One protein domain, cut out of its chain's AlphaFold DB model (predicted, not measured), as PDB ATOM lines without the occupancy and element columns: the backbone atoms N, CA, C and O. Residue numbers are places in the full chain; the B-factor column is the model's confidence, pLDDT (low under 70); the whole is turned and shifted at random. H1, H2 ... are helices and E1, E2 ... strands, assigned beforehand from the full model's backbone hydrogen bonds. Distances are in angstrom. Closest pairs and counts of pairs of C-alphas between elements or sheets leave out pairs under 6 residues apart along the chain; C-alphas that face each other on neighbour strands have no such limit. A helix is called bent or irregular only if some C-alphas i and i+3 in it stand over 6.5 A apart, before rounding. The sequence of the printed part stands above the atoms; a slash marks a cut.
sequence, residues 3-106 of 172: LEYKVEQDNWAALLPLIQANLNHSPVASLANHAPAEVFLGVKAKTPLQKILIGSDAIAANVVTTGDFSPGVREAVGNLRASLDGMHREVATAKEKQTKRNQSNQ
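This is residues 3 to 106 of the 172 residues of an uncharacterized protein of Phytophthora fragariae (UniProt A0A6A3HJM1). Picture one very long straight helix, H3, sticking out as an arm from a loose body in which a kinked helix, H1, meets a short helix, H2, near one end, while a small two-stranded hairpin, E1 and E2, lies away from both helices. H3 stands free, with the hairpin just before it in the chain, and residues 9 to 14 of H1 stick out too. The printed part has 104 residues with three named helices and two named strands in the order H1, H2, E1, E2, H3; the sheet, E1 - E2, is antiparallel, and the class is mostly helix. The whole is only just loose, close to extended, with a radius of gyration of the C-alphas of 19.2 A and spans of 61 by 42 by 33 A.

Begin at Leu 3 and go on to C-alpha 9 at (159.789, 89.037, 126.066), where H1, residues 9 to 25, begins; it measures 25.1 A from first to last C-alpha. H1 is irregular, with C-alphas 10 and 13 at 7.9 A, and has a kink of 46 degrees near residue 16. Next comes H2, residues 36 to 41, 8.2 A long. Find C-alpha 51 at (144.325, 110.369, 123.929) for the start of E1, residues 51 to 53, 6.7 A long; E2, residues 63 to 65, is 6.6 A long. H3, residues 71 to 105, runs 50.3 A to C-alpha 105 at (132.146, 68.122, 150.153).

Look first at H1 and H2, which touch, H1 with residues 23 to 25 alone; the closest C-alphas are those of Asn 24 and Pro 36, 5.0 A apart. Their lines stand at a steep tilt of 67 degrees, the same way. Further on, E1 and E2 form an antiparallel hairpin, with 147 degrees between their directions. There N 52 and O 64 are within hydrogen-bond range at 2.9 A, and N 64 and O 52 at 2.9 A. H3 touches no helix; it is apart from H1, H2 and E1. H1 is also apart from E1 and E2, and H2 from E2. In H2 and H3 every O i to N i+4 pair is within hydrogen-bond range; in H1, 7 of 13 are.

The C-alphas farthest apart are those of Ala 61 and Gln 106, 62.2 A. Without the stretches that stand free, residues 8 to 14 and 68 to 106, the body spans 38 by 29 by 18 A. The printed part has no cut and no long link; the link from E2 to H3 is tight. Confidence is low, with pLDDT under 70, at residues 47 to 69 and residue 106; the mean of the printed part is 80.9.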
ATOM      1  N   LEU A   3     153.088  91.787 122.652       72.88
ATOM      2  CA  LEU A   3     152.894  91.739 121.195       72.88
ATOM      3  C   LEU A   3     152.301  93.035 120.618       72.88
ATOM      4  O   LEU A   3     152.702  93.466 119.543       72.88
ATOM      5  N   GLU A   4     151.377  93.676 121.341       72.75
ATOM      6  CA  GLU A   4     150.747  94.943 120.924       72.75
ATOM      7  C   GLU A   4     151.765  96.084 120.855       72.75
ATOM      8  O   GLU A   4     151.724  96.892 119.933       72.75
ATOM      9  N   TYR A   5     152.704  96.123 121.803       72.94
ATOM     10  CA  TYR A   5     153.766  97.126 121.859       72.94
ATOM     11  C   TYR A   5     155.047  96.690 121.132       72.94
ATOM     12  O   TYR A   5     156.034  97.419 121.167       72.94
ATOM     13  N   LYS A   6     155.040  95.522 120.468       81.69
ATOM     14  CA  LYS A   6     156.207  94.928 119.788       81.69
ATOM     15  C   LYS A   6     157.452  94.867 120.687       81.69
ATOM     16  O   LYS A   6     158.569  95.097 120.234       81.69
ATOM     17  N   VAL A   7     157.245  94.575 121.969       82.00
ATOM     18  CA  VAL A   7     158.313  94.436 122.963       82.00
ATOM     19  C   VAL A   7     158.707  92.967 123.050       82.00
ATOM     20  O   VAL A   7     157.854  92.103 123.266       82.00
ATOM     21  N   GLU A   8     160.000  92.688 122.891       84.25
ATOM     22  CA  GLU A   8     160.560  91.351 123.104       84.25
ATOM     23  C   GLU A   8     160.339  90.889 124.550       84.25
ATOM     24  O   GLU A   8     160.351  91.693 125.482       84.25
ATOM     25  N   GLN A   9     160.148  89.585 124.755       85.50
ATOM     26  CA  GLN A   9     159.789  89.037 126.066       85.50
ATOM     27  C   GLN A   9     160.825  89.354 127.155       85.50
ATOM     28  O   GLN A   9     160.443  89.663 128.284       85.50
ATOM     29  N   ASP A  10     162.112  89.357 126.811       91.56
ATOM     30  CA  ASP A  10     163.200  89.685 127.740       91.56
ATOM     31  C   ASP A  10     163.170  91.157 128.181       91.56
ATOM     32  O   ASP A  10     163.611  91.499 129.278       91.56
ATOM     33  N   ASN A  11     162.544  92.022 127.379       86.75
ATOM     34  CA  ASN A  11     162.425  93.459 127.611       86.75
ATOM     35  C   ASN A  11     161.090  93.858 128.266       86.75
ATOM     36  O   ASN A  11     160.741  95.041 128.293       86.75
ATOM     37  N   TRP A  12     160.335  92.907 128.833       88.75
ATOM     38  CA  TRP A  12     159.015  93.170 129.428       88.75
ATOM     39  C   TRP A  12     159.028  94.262 130.507       88.75
ATOM     40  O   TRP A  12     158.031  94.968 130.682       88.75
ATOM     41  N   ALA A  13     160.154  94.429 131.207       90.50
ATOM     42  CA  ALA A  13     160.327  95.437 132.248       90.50
ATOM     43  C   ALA A  13     160.127  96.871 131.724       90.50
ATOM     44  O   ALA A  13     159.707  97.740 132.486       90.50
ATOM     45  N   ALA A  14     160.329  97.116 130.423       84.25
ATOM     46  CA  ALA A  14     160.041  98.404 129.792       84.25
ATOM     47  C   ALA A  14     158.557  98.812 129.907       84.25
ATOM     48  O   ALA A  14     158.238 100.000 129.887       84.25
ATOM     49  N   LEU A  15     157.642  97.848 130.080       82.38
ATOM     50  CA  LEU A  15     156.211  98.103 130.265       82.38
ATOM     51  C   LEU A  15     155.817  98.359 131.727       82.38
ATOM     52  O   LEU A  15     154.678  98.758 131.975       82.38
ATOM     53  N   LEU A  16     156.713  98.162 132.703       87.19
ATOM     54  CA  LEU A  16     156.393  98.317 134.129       87.19
ATOM     55  C   LEU A  16     155.790  99.686 134.479       87.19
ATOM     56  O   LEU A  16     154.742  99.696 135.128       87.19
ATOM     57  N   PRO A  17     156.352 100.832 134.032       86.38
ATOM     58  CA  PRO A  17     155.773 102.136 134.350       86.38
ATOM     59  C   PRO A  17     154.346 102.284 133.813       86.38
ATOM     60  O   PRO A  17     153.476 102.831 134.489       86.38
ATOM     61  N   LEU A  18     154.085 101.741 132.619       82.50
ATOM     62  CA  LEU A  18     152.765 101.766 132.000       82.50
ATOM     63  C   LEU A  18     151.772 100.882 132.764       82.50
ATOM     64  O   LEU A  18     150.650 101.313 133.031       82.50
ATOM     65  N   ILE A  19     152.166  99.662 133.138       85.56
ATOM     66  CA  ILE A  19     151.323  98.740 133.915       85.56
ATOM     67  C   ILE A  19     150.986  99.359 135.273       85.56
ATOM     68  O   ILE A  19     149.820  99.399 135.664       85.56
ATOM     69  N   GLN A  20     151.988  99.900 135.967       89.00
ATOM     70  CA  GLN A  20     151.809 100.547 137.262       89.00
ATOM     71  C   GLN A  20     150.890 101.771 137.164       89.00
ATOM     72  O   GLN A  20     149.978 101.914 137.978       89.00
ATOM     73  N   ALA A  21     151.067 102.623 136.149       87.62
ATOM     74  CA  ALA A  21     150.182 103.762 135.914       87.62
ATOM     75  C   ALA A  21     148.733 103.314 135.652       87.62
ATOM     76  O   ALA A  21     147.802 103.884 136.220       87.62
ATOM     77  N   ASN A  22     148.528 102.262 134.850       86.56
ATOM     78  CA  ASN A  22     147.193 101.731 134.576       86.56
ATOM     79  C   ASN A  22     146.519 101.167 135.828       86.56
ATOM     80  O   ASN A  22     145.344 101.446 136.042       86.56
ATOM     81  N   LEU A  23     147.235 100.418 136.670       88.62
ATOM     82  CA  LEU A  23     146.674  99.881 137.914       88.62
ATOM     83  C   LEU A  23     146.335 100.996 138.910       88.62
ATOM     84  O   LEU A  23     145.277 100.963 139.531       88.62
ATOM     85  N   ASN A  24     147.194 102.010 139.028       91.62
ATOM     86  CA  ASN A  24     147.010 103.083 140.005       91.62
ATOM     87  C   ASN A  24     145.943 104.106 139.596       91.62
ATOM     88  O   ASN A  24     145.333 104.725 140.467       91.62
ATOM     89  N   HIS A  25     145.705 104.297 138.298       89.00
ATOM     90  CA  HIS A  25     144.751 105.287 137.784       89.00
ATOM     91  C   HIS A  25     143.470 104.682 137.191       89.00
ATOM     92  O   HIS A  25     142.634 105.428 136.686       89.00
ATOM     93  N   SER A  26     143.286 103.360 137.257       87.38
ATOM     94  CA  SER A  26     142.031 102.709 136.862       87.38
ATOM     95  C   SER A  26     141.079 102.575 138.052       87.38
ATOM     96  O   SER A  26     141.458 101.986 139.066       87.38
ATOM     97  N   PRO A  27     139.836 103.074 137.943       87.56
ATOM     98  CA  PRO A  27     138.808 102.838 138.946       87.56
ATOM     99  C   PRO A  27     138.455 101.361 139.118       87.56
ATOM    100  O   PRO A  27     138.364 100.626 138.133       87.56
ATOM    101  N   VAL A  28     138.196 100.935 140.358       85.75
ATOM    102  CA  VAL A  28     137.777  99.556 140.665       85.75
ATOM    103  C   VAL A  28     136.546  99.521 141.571       85.75
ATOM    104  O   VAL A  28     136.415 100.309 142.508       85.75
ATOM    105  N   ALA A  29     135.646  98.567 141.322       83.69
ATOM    106  CA  ALA A  29     134.377  98.447 142.048       83.69
ATOM    107  C   ALA A  29     134.559  98.243 143.563       83.69
ATOM    108  O   ALA A  29     133.777  98.759 144.357       83.69
ATOM    109  N   SER A  30     135.626  97.552 143.978       84.25
ATOM    110  CA  SER A  30     135.962  97.343 145.395       84.25
ATOM    111  C   SER A  30     136.310  98.630 146.146       84.25
ATOM    112  O   SER A  30     136.255  98.644 147.369       84.25
ATOM    113  N   LEU A  31     136.666  99.699 145.427       88.44
ATOM    114  CA  LEU A  31     136.938 101.029 145.975       88.44
ATOM    115  C   LEU A  31     135.797 102.003 145.655       88.44
ATOM    116  O   LEU A  31     136.041 103.180 145.413       88.44
ATOM    117  N   ALA A  32     134.558 101.509 145.582       88.25
ATOM    118  CA  ALA A  32     133.388 102.301 145.197       88.25
ATOM    119  C   ALA A  32     133.560 103.031 143.845       88.25
ATOM    120  O   ALA A  32     133.055 104.132 143.656       88.25
ATOM    121  N   ASN A  33     134.259 102.399 142.894       86.00
ATOM    122  CA  ASN A  33     134.615 102.970 141.589       86.00
ATOM    123  C   ASN A  33     135.538 104.199 141.659       86.00
ATOM    124  O   ASN A  33     135.499 105.044 140.766       86.00
ATOM    125  N   HIS A  34     136.409 104.265 142.666       86.25
ATOM    126  CA  HIS A  34     137.567 105.159 142.683       86.25
ATOM    127  C   HIS A  34     138.845 104.431 142.262       86.25
ATOM    128  O   HIS A  34     138.971 103.211 142.420       86.25
ATOM    129  N   ALA A  35     139.800 105.173 141.705       90.94
ATOM    130  CA  ALA A  35     141.127 104.643 141.407       90.94
ATOM    131  C   ALA A  35     142.008 104.609 142.670       90.94
ATOM    132  O   ALA A  35     141.866 105.473 143.539       90.94
ATOM    133  N   PRO A  36     142.985 103.689 142.771       94.06
ATOM    134  CA  PRO A  36     143.911 103.660 143.904       94.06
ATOM    135  C   PRO A  36     144.626 104.993 144.162       94.06
ATOM    136  O   PRO A  36     144.763 105.394 145.312       94.06
ATOM    137  N   ALA A  37     145.029 105.720 143.116       91.88
ATOM    138  CA  ALA A  37     145.651 107.038 143.250       91.88
ATOM    139  C   ALA A  37     144.708 108.089 143.863       91.88
ATOM    140  O   ALA A  37     145.170 108.965 144.590       91.88
ATOM    141  N   GLU A  38     143.399 107.988 143.613       92.31
ATOM    142  CA  GLU A  38     142.402 108.891 144.200       92.31
ATOM    143  C   GLU A  38     142.245 108.622 145.692       92.31
ATOM    144  O   GLU A  38     142.278 109.552 146.490       92.31
ATOM    145  N   VAL A  39     142.142 107.350 146.079       93.50
ATOM    146  CA  VAL A  39     141.963 106.965 147.485       93.50
ATOM    147  C   VAL A  39     143.245 107.176 148.296       93.50
ATOM    148  O   VAL A  39     143.181 107.586 149.449       93.50
ATOM    149  N   PHE A  40     144.412 106.905 147.705       91.69
ATOM    150  CA  PHE A  40     145.696 106.974 148.404       91.69
ATOM    151  C   PHE A  40     146.278 108.391 148.469       91.69
ATOM    152  O   PHE A  40     146.829 108.773 149.497       91.69
ATOM    153  N   LEU A  41     146.177 109.173 147.385       89.38
ATOM    154  CA  LEU A  41     146.803 110.500 147.285       89.38
ATOM    155  C   LEU A  41     145.793 111.655 147.240       89.38
ATOM    156  O   LEU A  41     146.206 112.811 147.253       89.38
ATOM    157  N   GLY A  42     144.490 111.382 147.114       88.75
ATOM    158  CA  GLY A  42     143.474 112.422 146.908       88.75
ATOM    159  C   GLY A  42     143.546 113.107 145.538       88.75
ATOM    160  O   GLY A  42     142.879 114.115 145.315       88.75
ATOM    161  N   VAL A  43     144.362 112.598 144.606       84.88
ATOM    162  CA  VAL A  43     144.541 113.194 143.274       84.88
ATOM    163  C   VAL A  43     143.591 112.561 142.272       84.88
ATOM    164  O   VAL A  43     143.451 111.343 142.235       84.88
ATOM    165  N   LYS A  44     142.991 113.376 141.397       84.62
ATOM    166  CA  LYS A  44     142.126 112.877 140.322       84.62
ATOM    167  C   LYS A  44     142.886 111.891 139.433       84.62
ATOM    168  O   LYS A  44     143.990 112.198 138.968       84.62
ATOM    169  N   ALA A  45     142.279 110.741 139.153       83.44
ATOM    170  CA  ALA A  45     142.876 109.744 138.280       83.44
ATOM    171  C   ALA A  45     143.140 110.316 136.876       83.44
ATOM    172  O   ALA A  45     142.271 110.939 136.259       83.44
ATOM    173  N   LYS A  46     144.350 110.089 136.354       77.38
ATOM    174  CA  LYS A  46     144.735 110.446 134.986       77.38
ATOM    175  C   LYS A  46     145.013 109.158 134.229       77.38
ATOM    176  O   LYS A  46     145.995 108.482 134.512       77.38
ATOM    177  N   THR A  47     144.144 108.805 133.287       68.75
ATOM    178  CA  THR A  47     144.361 107.620 132.452       68.75
ATOM    179  C   THR A  47     145.110 107.995 131.170       68.75
ATOM    180  O   THR A  47     144.726 108.964 130.509       68.75
ATOM    181  N   PRO A  48     146.155 107.241 130.776       59.34
ATOM    182  CA  PRO A  48     146.836 107.442 129.498       59.34
ATOM    183  C   PRO A  48     145.926 107.170 128.286       59.34
ATOM    184  O   PRO A  48     146.220 107.637 127.192       59.34
ATOM    185  N   LEU A  49     144.779 106.506 128.478       62.28
ATOM    186  CA  LEU A  49     143.768 106.259 127.439       62.28
ATOM    187  C   LEU A  49     142.913 107.498 127.096       62.28
ATOM    188  O   LEU A  49     141.957 107.405 126.326       62.28
ATOM    189  N   GLN A  50     143.236 108.669 127.657       62.28
ATOM    190  CA  GLN A  50     142.556 109.926 127.329       62.28
ATOM    191  C   GLN A  50     142.883 110.464 125.933       62.28
ATOM    192  O   GLN A  50     142.260 111.425 125.496       62.28
ATOM    193  N   LYS A  51     143.876 109.899 125.241       62.91
ATOM    194  CA  LYS A  51     144.325 110.369 123.929       62.91
ATOM    195  C   LYS A  51     144.361 109.199 122.953       62.91
ATOM    196  O   LYS A  51     145.040 108.211 123.215       62.91
ATOM    197  N   ILE A  52     143.627 109.309 121.849       62.78
ATOM    198  CA  ILE A  52     143.602 108.317 120.768       62.78
ATOM    199  C   ILE A  52     144.310 108.915 119.555       62.78
ATOM    200  O   ILE A  52     144.075 110.072 119.207       62.78
ATOM    201  N   LEU A  53     145.168 108.119 118.918       64.44
ATOM    202  CA  LEU A  53     145.740 108.452 117.620       64.44
ATOM    203  C   LEU A  53     144.752 108.055 116.515       64.44
ATOM    204  O   LEU A  53     144.348 106.893 116.451       64.44
ATOM    205  N   ILE A  54     144.368 108.992 115.651       62.81
ATOM    206  CA  ILE A  54     143.575 108.705 114.451       62.81
ATOM    207  C   ILE A  54     144.508 108.722 113.237       62.81
ATOM    208  O   ILE A  54     145.085 109.754 112.911       62.81
ATOM    209  N   GLY A  55     144.642 107.579 112.561       68.00
ATOM    210  CA  GLY A  55     145.559 107.402 111.428       68.00
ATOM    211  C   GLY A  55     146.889 106.752 111.823       68.00
ATOM    212  O   GLY A  55     147.048 106.264 112.939       68.00
ATOM    213  N   SER A  56     147.827 106.691 110.877       63.19
ATOM    214  CA  SER A  56     149.100 105.969 111.033       63.19
ATOM    215  C   SER A  56     150.219 106.822 111.633       63.19
ATOM    216  O   SER A  56     151.137 106.283 112.248       63.19
ATOM    217  N   ASP A  57     150.130 108.145 111.486       65.50
ATOM    218  CA  ASP A  57     151.220 109.055 111.829       65.50
ATOM    219  C   ASP A  57     151.012 109.697 113.200       65.50
ATOM    220  O   ASP A  57     149.975 110.311 113.476       65.50
ATOM    221  N   ALA A  58     152.031 109.601 114.056       58.19
ATOM    222  CA  ALA A  58     152.038 110.155 115.408       58.19
ATOM    223  C   ALA A  58     152.288 111.679 115.431       58.19
ATOM    224  O   ALA A  58     153.216 112.162 116.079       58.19
ATOM    225  N   ILE A  59     151.470 112.444 114.705       69.06
ATOM    226  CA  ILE A  59     151.533 113.913 114.634       69.06
ATOM    227  C   ILE A  59     150.533 114.505 115.634       69.06
ATOM    228  O   ILE A  59     149.443 113.969 115.810       69.06
ATOM    229  N   ALA A  60     150.865 115.632 116.270       61.22
ATOM    230  CA  ALA A  60     150.013 116.279 117.279       61.22
ATOM    231  C   ALA A  60     148.569 116.557 116.804       61.22
ATOM    232  O   ALA A  60     147.649 116.501 117.613       61.22
ATOM    233  N   ALA A  61     148.360 116.793 115.503       66.00
ATOM    234  CA  ALA A  61     147.037 116.979 114.896       66.00
ATOM    235  C   ALA A  61     146.168 115.702 114.888       66.00
ATOM    236  O   ALA A  61     144.945 115.794 114.885       66.00
ATOM    237  N   ASN A  62     146.791 114.520 114.930       61.97
ATOM    238  CA  ASN A  62     146.124 113.214 114.909       61.97
ATOM    239  C   ASN A  62     145.796 112.693 116.319       61.97
ATOM    240  O   ASN A  62     145.180 111.637 116.462       61.97
ATOM    241  N   VAL A  63     146.224 113.406 117.366       63.91
ATOM    242  CA  VAL A  63     146.003 113.036 118.768       63.91
ATOM    243  C   VAL A  63     144.709 113.685 119.259       63.91
ATOM    244  O   VAL A  63     144.690 114.853 119.646       63.91
ATOM    245  N   VAL A  64     143.620 112.920 119.285       63.03
ATOM    246  CA  VAL A  64     142.315 113.389 119.767       63.03
ATOM    247  C   VAL A  64     142.157 113.048 121.245       63.03
ATOM    248  O   VAL A  64     142.384 111.913 121.661       63.03
ATOM    249  N   THR A  65     141.757 114.031 122.055       62.81
ATOM    250  CA  THR A  65     141.409 113.789 123.463       62.81
ATOM    251  C   THR A  65     140.012 113.166 123.524       62.81
ATOM    252  O   THR A  65     139.086 113.700 122.920       62.81
ATOM    253  N   THR A  66     139.826 112.063 124.252       61.28
ATOM    254  CA  THR A  66     138.551 111.327 124.406       61.28
ATOM    255  C   THR A  66     137.530 112.056 125.292       61.28
ATOM    256  O   THR A  66     136.895 111.464 126.164       61.28
ATOM    257  N   GLY A  67     137.370 113.364 125.075       57.09
ATOM    258  CA  GLY A  67     136.356 114.196 125.719       57.09
ATOM    259  C   GLY A  67     134.956 113.986 125.143       57.09
ATOM    260  O   GLY A  67     133.994 113.982 125.902       57.09
ATOM    261  N   ASP A  68     134.840 113.695 123.844       57.44
ATOM    262  CA  ASP A  68     133.546 113.603 123.164       57.44
ATOM    263  C   ASP A  68     133.416 112.309 122.359       57.44
ATOM    264  O   ASP A  68     133.512 112.272 121.135       57.44
ATOM    265  N   PHE A  69     133.161 111.202 123.059       60.69
ATOM    266  CA  PHE A  69     132.564 110.040 122.400       60.69
ATOM    267  C   PHE A  69     131.202 110.449 121.826       60.69
ATOM    268  O   PHE A  69     130.426 111.122 122.507       60.69
ATOM    269  N   SER A  70     130.871 110.036 120.601       70.50
ATOM    270  CA  SER A  70     129.512 110.247 120.097       70.50
ATOM    271  C   SER A  70     128.500 109.555 121.031       70.50
ATOM    272  O   SER A  70     128.843 108.546 121.666       70.50
ATOM    273  N   PRO A  71     127.259 110.062 121.156       74.38
ATOM    274  CA  PRO A  71     126.233 109.430 121.986       74.38
ATOM    275  C   PRO A  71     126.088 107.921 121.727       74.38
ATOM    276  O   PRO A  71     126.019 107.152 122.683       74.38
ATOM    277  N   GLY A  72     126.182 107.489 120.462       80.62
ATOM    278  CA  GLY A  72     126.105 106.075 120.085       80.62
ATOM    279  C   GLY A  72     127.277 105.218 120.581       80.62
ATOM    280  O   GLY A  72     127.071 104.076 120.980       80.62
ATOM    281  N   VAL A  73     128.505 105.752 120.640       77.44
ATOM    282  CA  VAL A  73     129.649 105.009 121.207       77.44
ATOM    283  C   VAL A  73     129.496 104.853 122.719       77.44
ATOM    284  O   VAL A  73     129.779 103.783 123.257       77.44
ATOM    285  N   ARG A  74     129.008 105.888 123.417       76.62
ATOM    286  CA  ARG A  74     128.723 105.794 124.860       76.62
ATOM    287  C   ARG A  74     127.665 104.740 125.157       76.62
ATOM    288  O   ARG A  74     127.854 103.951 126.078       76.62
ATOM    289  N   GLU A  75     126.597 104.715 124.368       85.19
ATOM    290  CA  GLU A  75     125.537 103.719 124.484       85.19
ATOM    291  C   GLU A  75     126.065 102.303 124.221       85.19
ATOM    292  O   GLU A  75     125.883 101.418 125.054       85.19
ATOM    293  N   ALA A  76     126.815 102.096 123.134       84.62
ATOM    294  CA  ALA A  76     127.402 100.796 122.809       84.62
ATOM    295  C   ALA A  76     128.355 100.286 123.907       84.62
ATOM    296  O   ALA A  76     128.284  99.123 124.303       84.62
ATOM    297  N   VAL A  77     129.218 101.156 124.447       83.94
ATOM    298  CA  VAL A  77     130.116 100.811 125.565       83.94
ATOM    299  C   VAL A  77     129.326 100.540 126.849       83.94
ATOM    300  O   VAL A  77     129.679  99.629 127.597       83.94
ATOM    301  N   GLY A  78     128.259 101.298 127.110       87.50
ATOM    302  CA  GLY A  78     127.344 101.057 128.227       87.50
ATOM    303  C   GLY A  78     126.681  99.683 128.141       87.50
ATOM    304  O   GLY A  78     126.730  98.919 129.104       87.50
ATOM    305  N   ASN A  79     126.161  99.329 126.965       91.12
ATOM    306  CA  ASN A  79     125.546  98.031 126.694       91.12
ATOM    307  C   ASN A  79     126.552  96.883 126.846       91.12
ATOM    308  O   ASN A  79     126.244  95.868 127.473       91.12
ATOM    309  N   LEU A  80     127.778  97.058 126.341       90.62
ATOM    310  CA  LEU A  80     128.845  96.072 126.506       90.62
ATOM    311  C   LEU A  80     129.209  95.876 127.983       90.62
ATOM    312  O   LEU A  80     129.323  94.739 128.436       90.62
ATOM    313  N   ARG A  81     129.359  96.965 128.750       89.31
ATOM    314  CA  ARG A  81     129.619  96.891 130.196       89.31
ATOM    315  C   ARG A  81     128.498  96.164 130.926       89.31
ATOM    316  O   ARG A  81     128.786  95.255 131.691       89.31
ATOM    317  N   ALA A  82     127.240  96.497 130.640       90.19
ATOM    318  CA  ALA A  82     126.090  95.833 131.247       90.19
ATOM    319  C   ALA A  82     126.047  94.328 130.920       90.19
ATOM    320  O   ALA A  82     125.775  93.510 131.800       90.19
ATOM    321  N   SER A  83     126.363  93.954 129.676       94.12
ATOM    322  CA  SER A  83     126.450  92.553 129.253       94.12
ATOM    323  C   SER A  83     127.576  91.801 129.976       94.12
ATOM    324  O   SER A  83     127.342  90.717 130.517       94.12
ATOM    325  N   LEU A  84     128.773  92.393 130.058       91.19
ATOM    326  CA  LEU A  84     129.906  91.816 130.786       91.19
ATOM    327  C   LEU A  84     129.636  91.716 132.288       91.19
ATOM    328  O   LEU A  84     129.981  90.708 132.896       91.19
ATOM    329  N   ASP A  85     128.982  92.709 132.888       89.56
ATOM    330  CA  ASP A  85     128.580  92.666 134.295       89.56
ATOM    331  C   ASP A  85     127.570  91.545 134.556       89.56
ATOM    332  O   ASP A  85     127.677  90.844 135.565       89.56
ATOM    333  N   GLY A  86     126.621  91.326 133.639       91.94
ATOM    334  CA  GLY A  86     125.717  90.175 133.674       91.94
ATOM    335  C   GLY A  86     126.485  88.853 133.672       91.94
ATOM    336  O   GLY A  86     126.338  88.046 134.591       91.94
ATOM    337  N   MET A  87     127.394  88.682 132.710       93.69
ATOM    338  CA  MET A  87     128.242  87.491 132.605       93.69
ATOM    339  C   MET A  87     129.119  87.292 133.852       93.69
ATOM    340  O   MET A  87     129.219  86.188 134.383       93.69
ATOM    341  N   HIS A  88     129.728  88.355 134.380       89.69
ATOM    342  CA  HIS A  88     130.533  88.284 135.597       89.69
ATOM    343  C   HIS A  88     129.701  87.926 136.830       89.69
ATOM    344  O   HIS A  88     130.188  87.181 137.681       89.69
ATOM    345  N   ARG A  89     128.448  88.389 136.938       90.50
ATOM    346  CA  ARG A  89     127.527  87.964 138.008       90.50
ATOM    347  C   ARG A  89     127.188  86.485 137.903       90.50
ATOM    348  O   ARG A  89     127.166  85.800 138.928       90.50
ATOM    349  N   GLU A  90     126.964  85.975 136.696       92.75
ATOM    350  CA  GLU A  90     126.745  84.543 136.472       92.75
ATOM    351  C   GLU A  90     127.974  83.728 136.886       92.75
ATOM    352  O   GLU A  90     127.848  82.770 137.651       92.75
ATOM    353  N   VAL A  91     129.172  84.156 136.476       91.94
ATOM    354  CA  VAL A  91     130.444  83.529 136.865       91.94
ATOM    355  C   VAL A  91     130.654  83.585 138.378       91.94
ATOM    356  O   VAL A  91     131.019  82.575 138.980       91.94
ATOM    357  N   ALA A  92     130.408  84.729 139.019       90.06
ATOM    358  CA  ALA A  92     130.524  84.884 140.466       90.06
ATOM    359  C   ALA A  92     129.559  83.944 141.200       90.06
ATOM    360  O   ALA A  92     129.969  83.229 142.113       90.06
ATOM    361  N   THR A  93     128.310  83.867 140.738       92.25
ATOM    362  CA  THR A  93     127.290  82.961 141.280       92.25
ATOM    363  C   THR A  93     127.682  81.496 141.094       92.25
ATOM    364  O   THR A  93     127.566  80.696 142.024       92.25
ATOM    365  N   ALA A  94     128.173  81.116 139.912       90.00
ATOM    366  CA  ALA A  94     128.649  79.765 139.631       90.00
ATOM    367  C   ALA A  94     129.856  79.405 140.510       90.00
ATOM    368  O   ALA A  94     129.903  78.317 141.085       90.00
ATOM    369  N   LYS A  95     130.798  80.340 140.685       91.50
ATOM    370  CA  LYS A  95     131.960  80.189 141.566       91.50
ATOM    371  C   LYS A  95     131.546  80.057 143.027       91.50
ATOM    372  O   LYS A  95     132.105  79.220 143.733       91.50
ATOM    373  N   GLU A  96     130.559  80.821 143.490       91.06
ATOM    374  CA  GLU A  96     130.027  80.706 144.850       91.06
ATOM    375  C   GLU A  96     129.309  79.367 145.056       91.06
ATOM    376  O   GLU A  96     129.590  78.672 146.031       91.06
ATOM    377  N   LYS A  97     128.455  78.940 144.115       91.12
ATOM    378  CA  LYS A  97     127.818  77.610 144.134       91.12
ATOM    379  C   LYS A  97     128.860  76.496 144.181       91.12
ATOM    380  O   LYS A  97     128.743  75.581 144.995       91.12
ATOM    381  N   GLN A  98     129.908  76.595 143.364       87.75
ATOM    382  CA  GLN A  98     131.019  75.647 143.380       87.75
ATOM    383  C   GLN A  98     131.786  75.699 144.706       87.75
ATOM    384  O   GLN A  98     132.150  74.656 145.235       87.75
ATOM    385  N   THR A  99     131.990  76.885 145.281       86.62
ATOM    386  CA  THR A  99     132.642  77.056 146.588       86.62
ATOM    387  C   THR A  99     131.815  76.413 147.698       86.62
ATOM    388  O   THR A  99     132.368  75.652 148.483       86.62
ATOM    389  N   LYS A 100     130.493  76.626 147.720       86.12
ATOM    390  CA  LYS A 100     129.565  75.986 148.664       86.12
ATOM    391  C   LYS A 100     129.539  74.469 148.494       86.12
ATOM    392  O   LYS A 100     129.623  73.757 149.486       86.12
ATOM    393  N   ARG A 101     129.506  73.962 147.255       84.44
ATOM    394  CA  ARG A 101     129.602  72.519 146.964       84.44
ATOM    395  C   ARG A 101     130.939  71.940 147.419       84.44
ATOM    396  O   ARG A 101     130.986  70.847 147.973       84.44
ATOM    397  N   ASN A 102     132.032  72.666 147.198       82.94
ATOM    398  CA  ASN A 102     133.345  72.268 147.683       82.94
ATOM    399  C   ASN A 102     133.343  72.227 149.211       82.94
ATOM    400  O   ASN A 102     133.730  71.203 149.752       82.94
ATOM    401  N   GLN A 103     132.851  73.270 149.891       76.00
ATOM    402  CA  GLN A 103     132.709  73.328 151.352       76.00
ATOM    403  C   GLN A 103     131.843  72.186 151.900       76.00
ATOM    404  O   GLN A 103     132.261  71.519 152.839       76.00
ATOM    405  N   SER A 104     130.690  71.886 151.290       75.94
ATOM    406  CA  SER A 104     129.837  70.763 151.708       75.94
ATOM    407  C   SER A 104     130.499  69.403 151.471       75.94
ATOM    408  O   SER A 104     130.275  68.458 152.222       75.94
ATOM    409  N   ASN A 105     131.337  69.304 150.436       75.00
ATOM    410  CA  ASN A 105     132.146  68.122 150.153       75.00
ATOM    411  C   ASN A 105     133.423  68.055 151.003       75.00
ATOM    412  O   ASN A 105     134.063  67.001 151.027       75.00
ATOM    413  N   GLN A 106     133.797  69.123 151.722       68.88
ATOM    414  CA  GLN A 106     134.866  69.077 152.717       68.88
ATOM    415  C   GLN A 106     134.370  68.310 153.943       68.88
ATOM    416  O   GLN A 106     134.062  68.868 154.994       68.88
TER     417      GLN A 106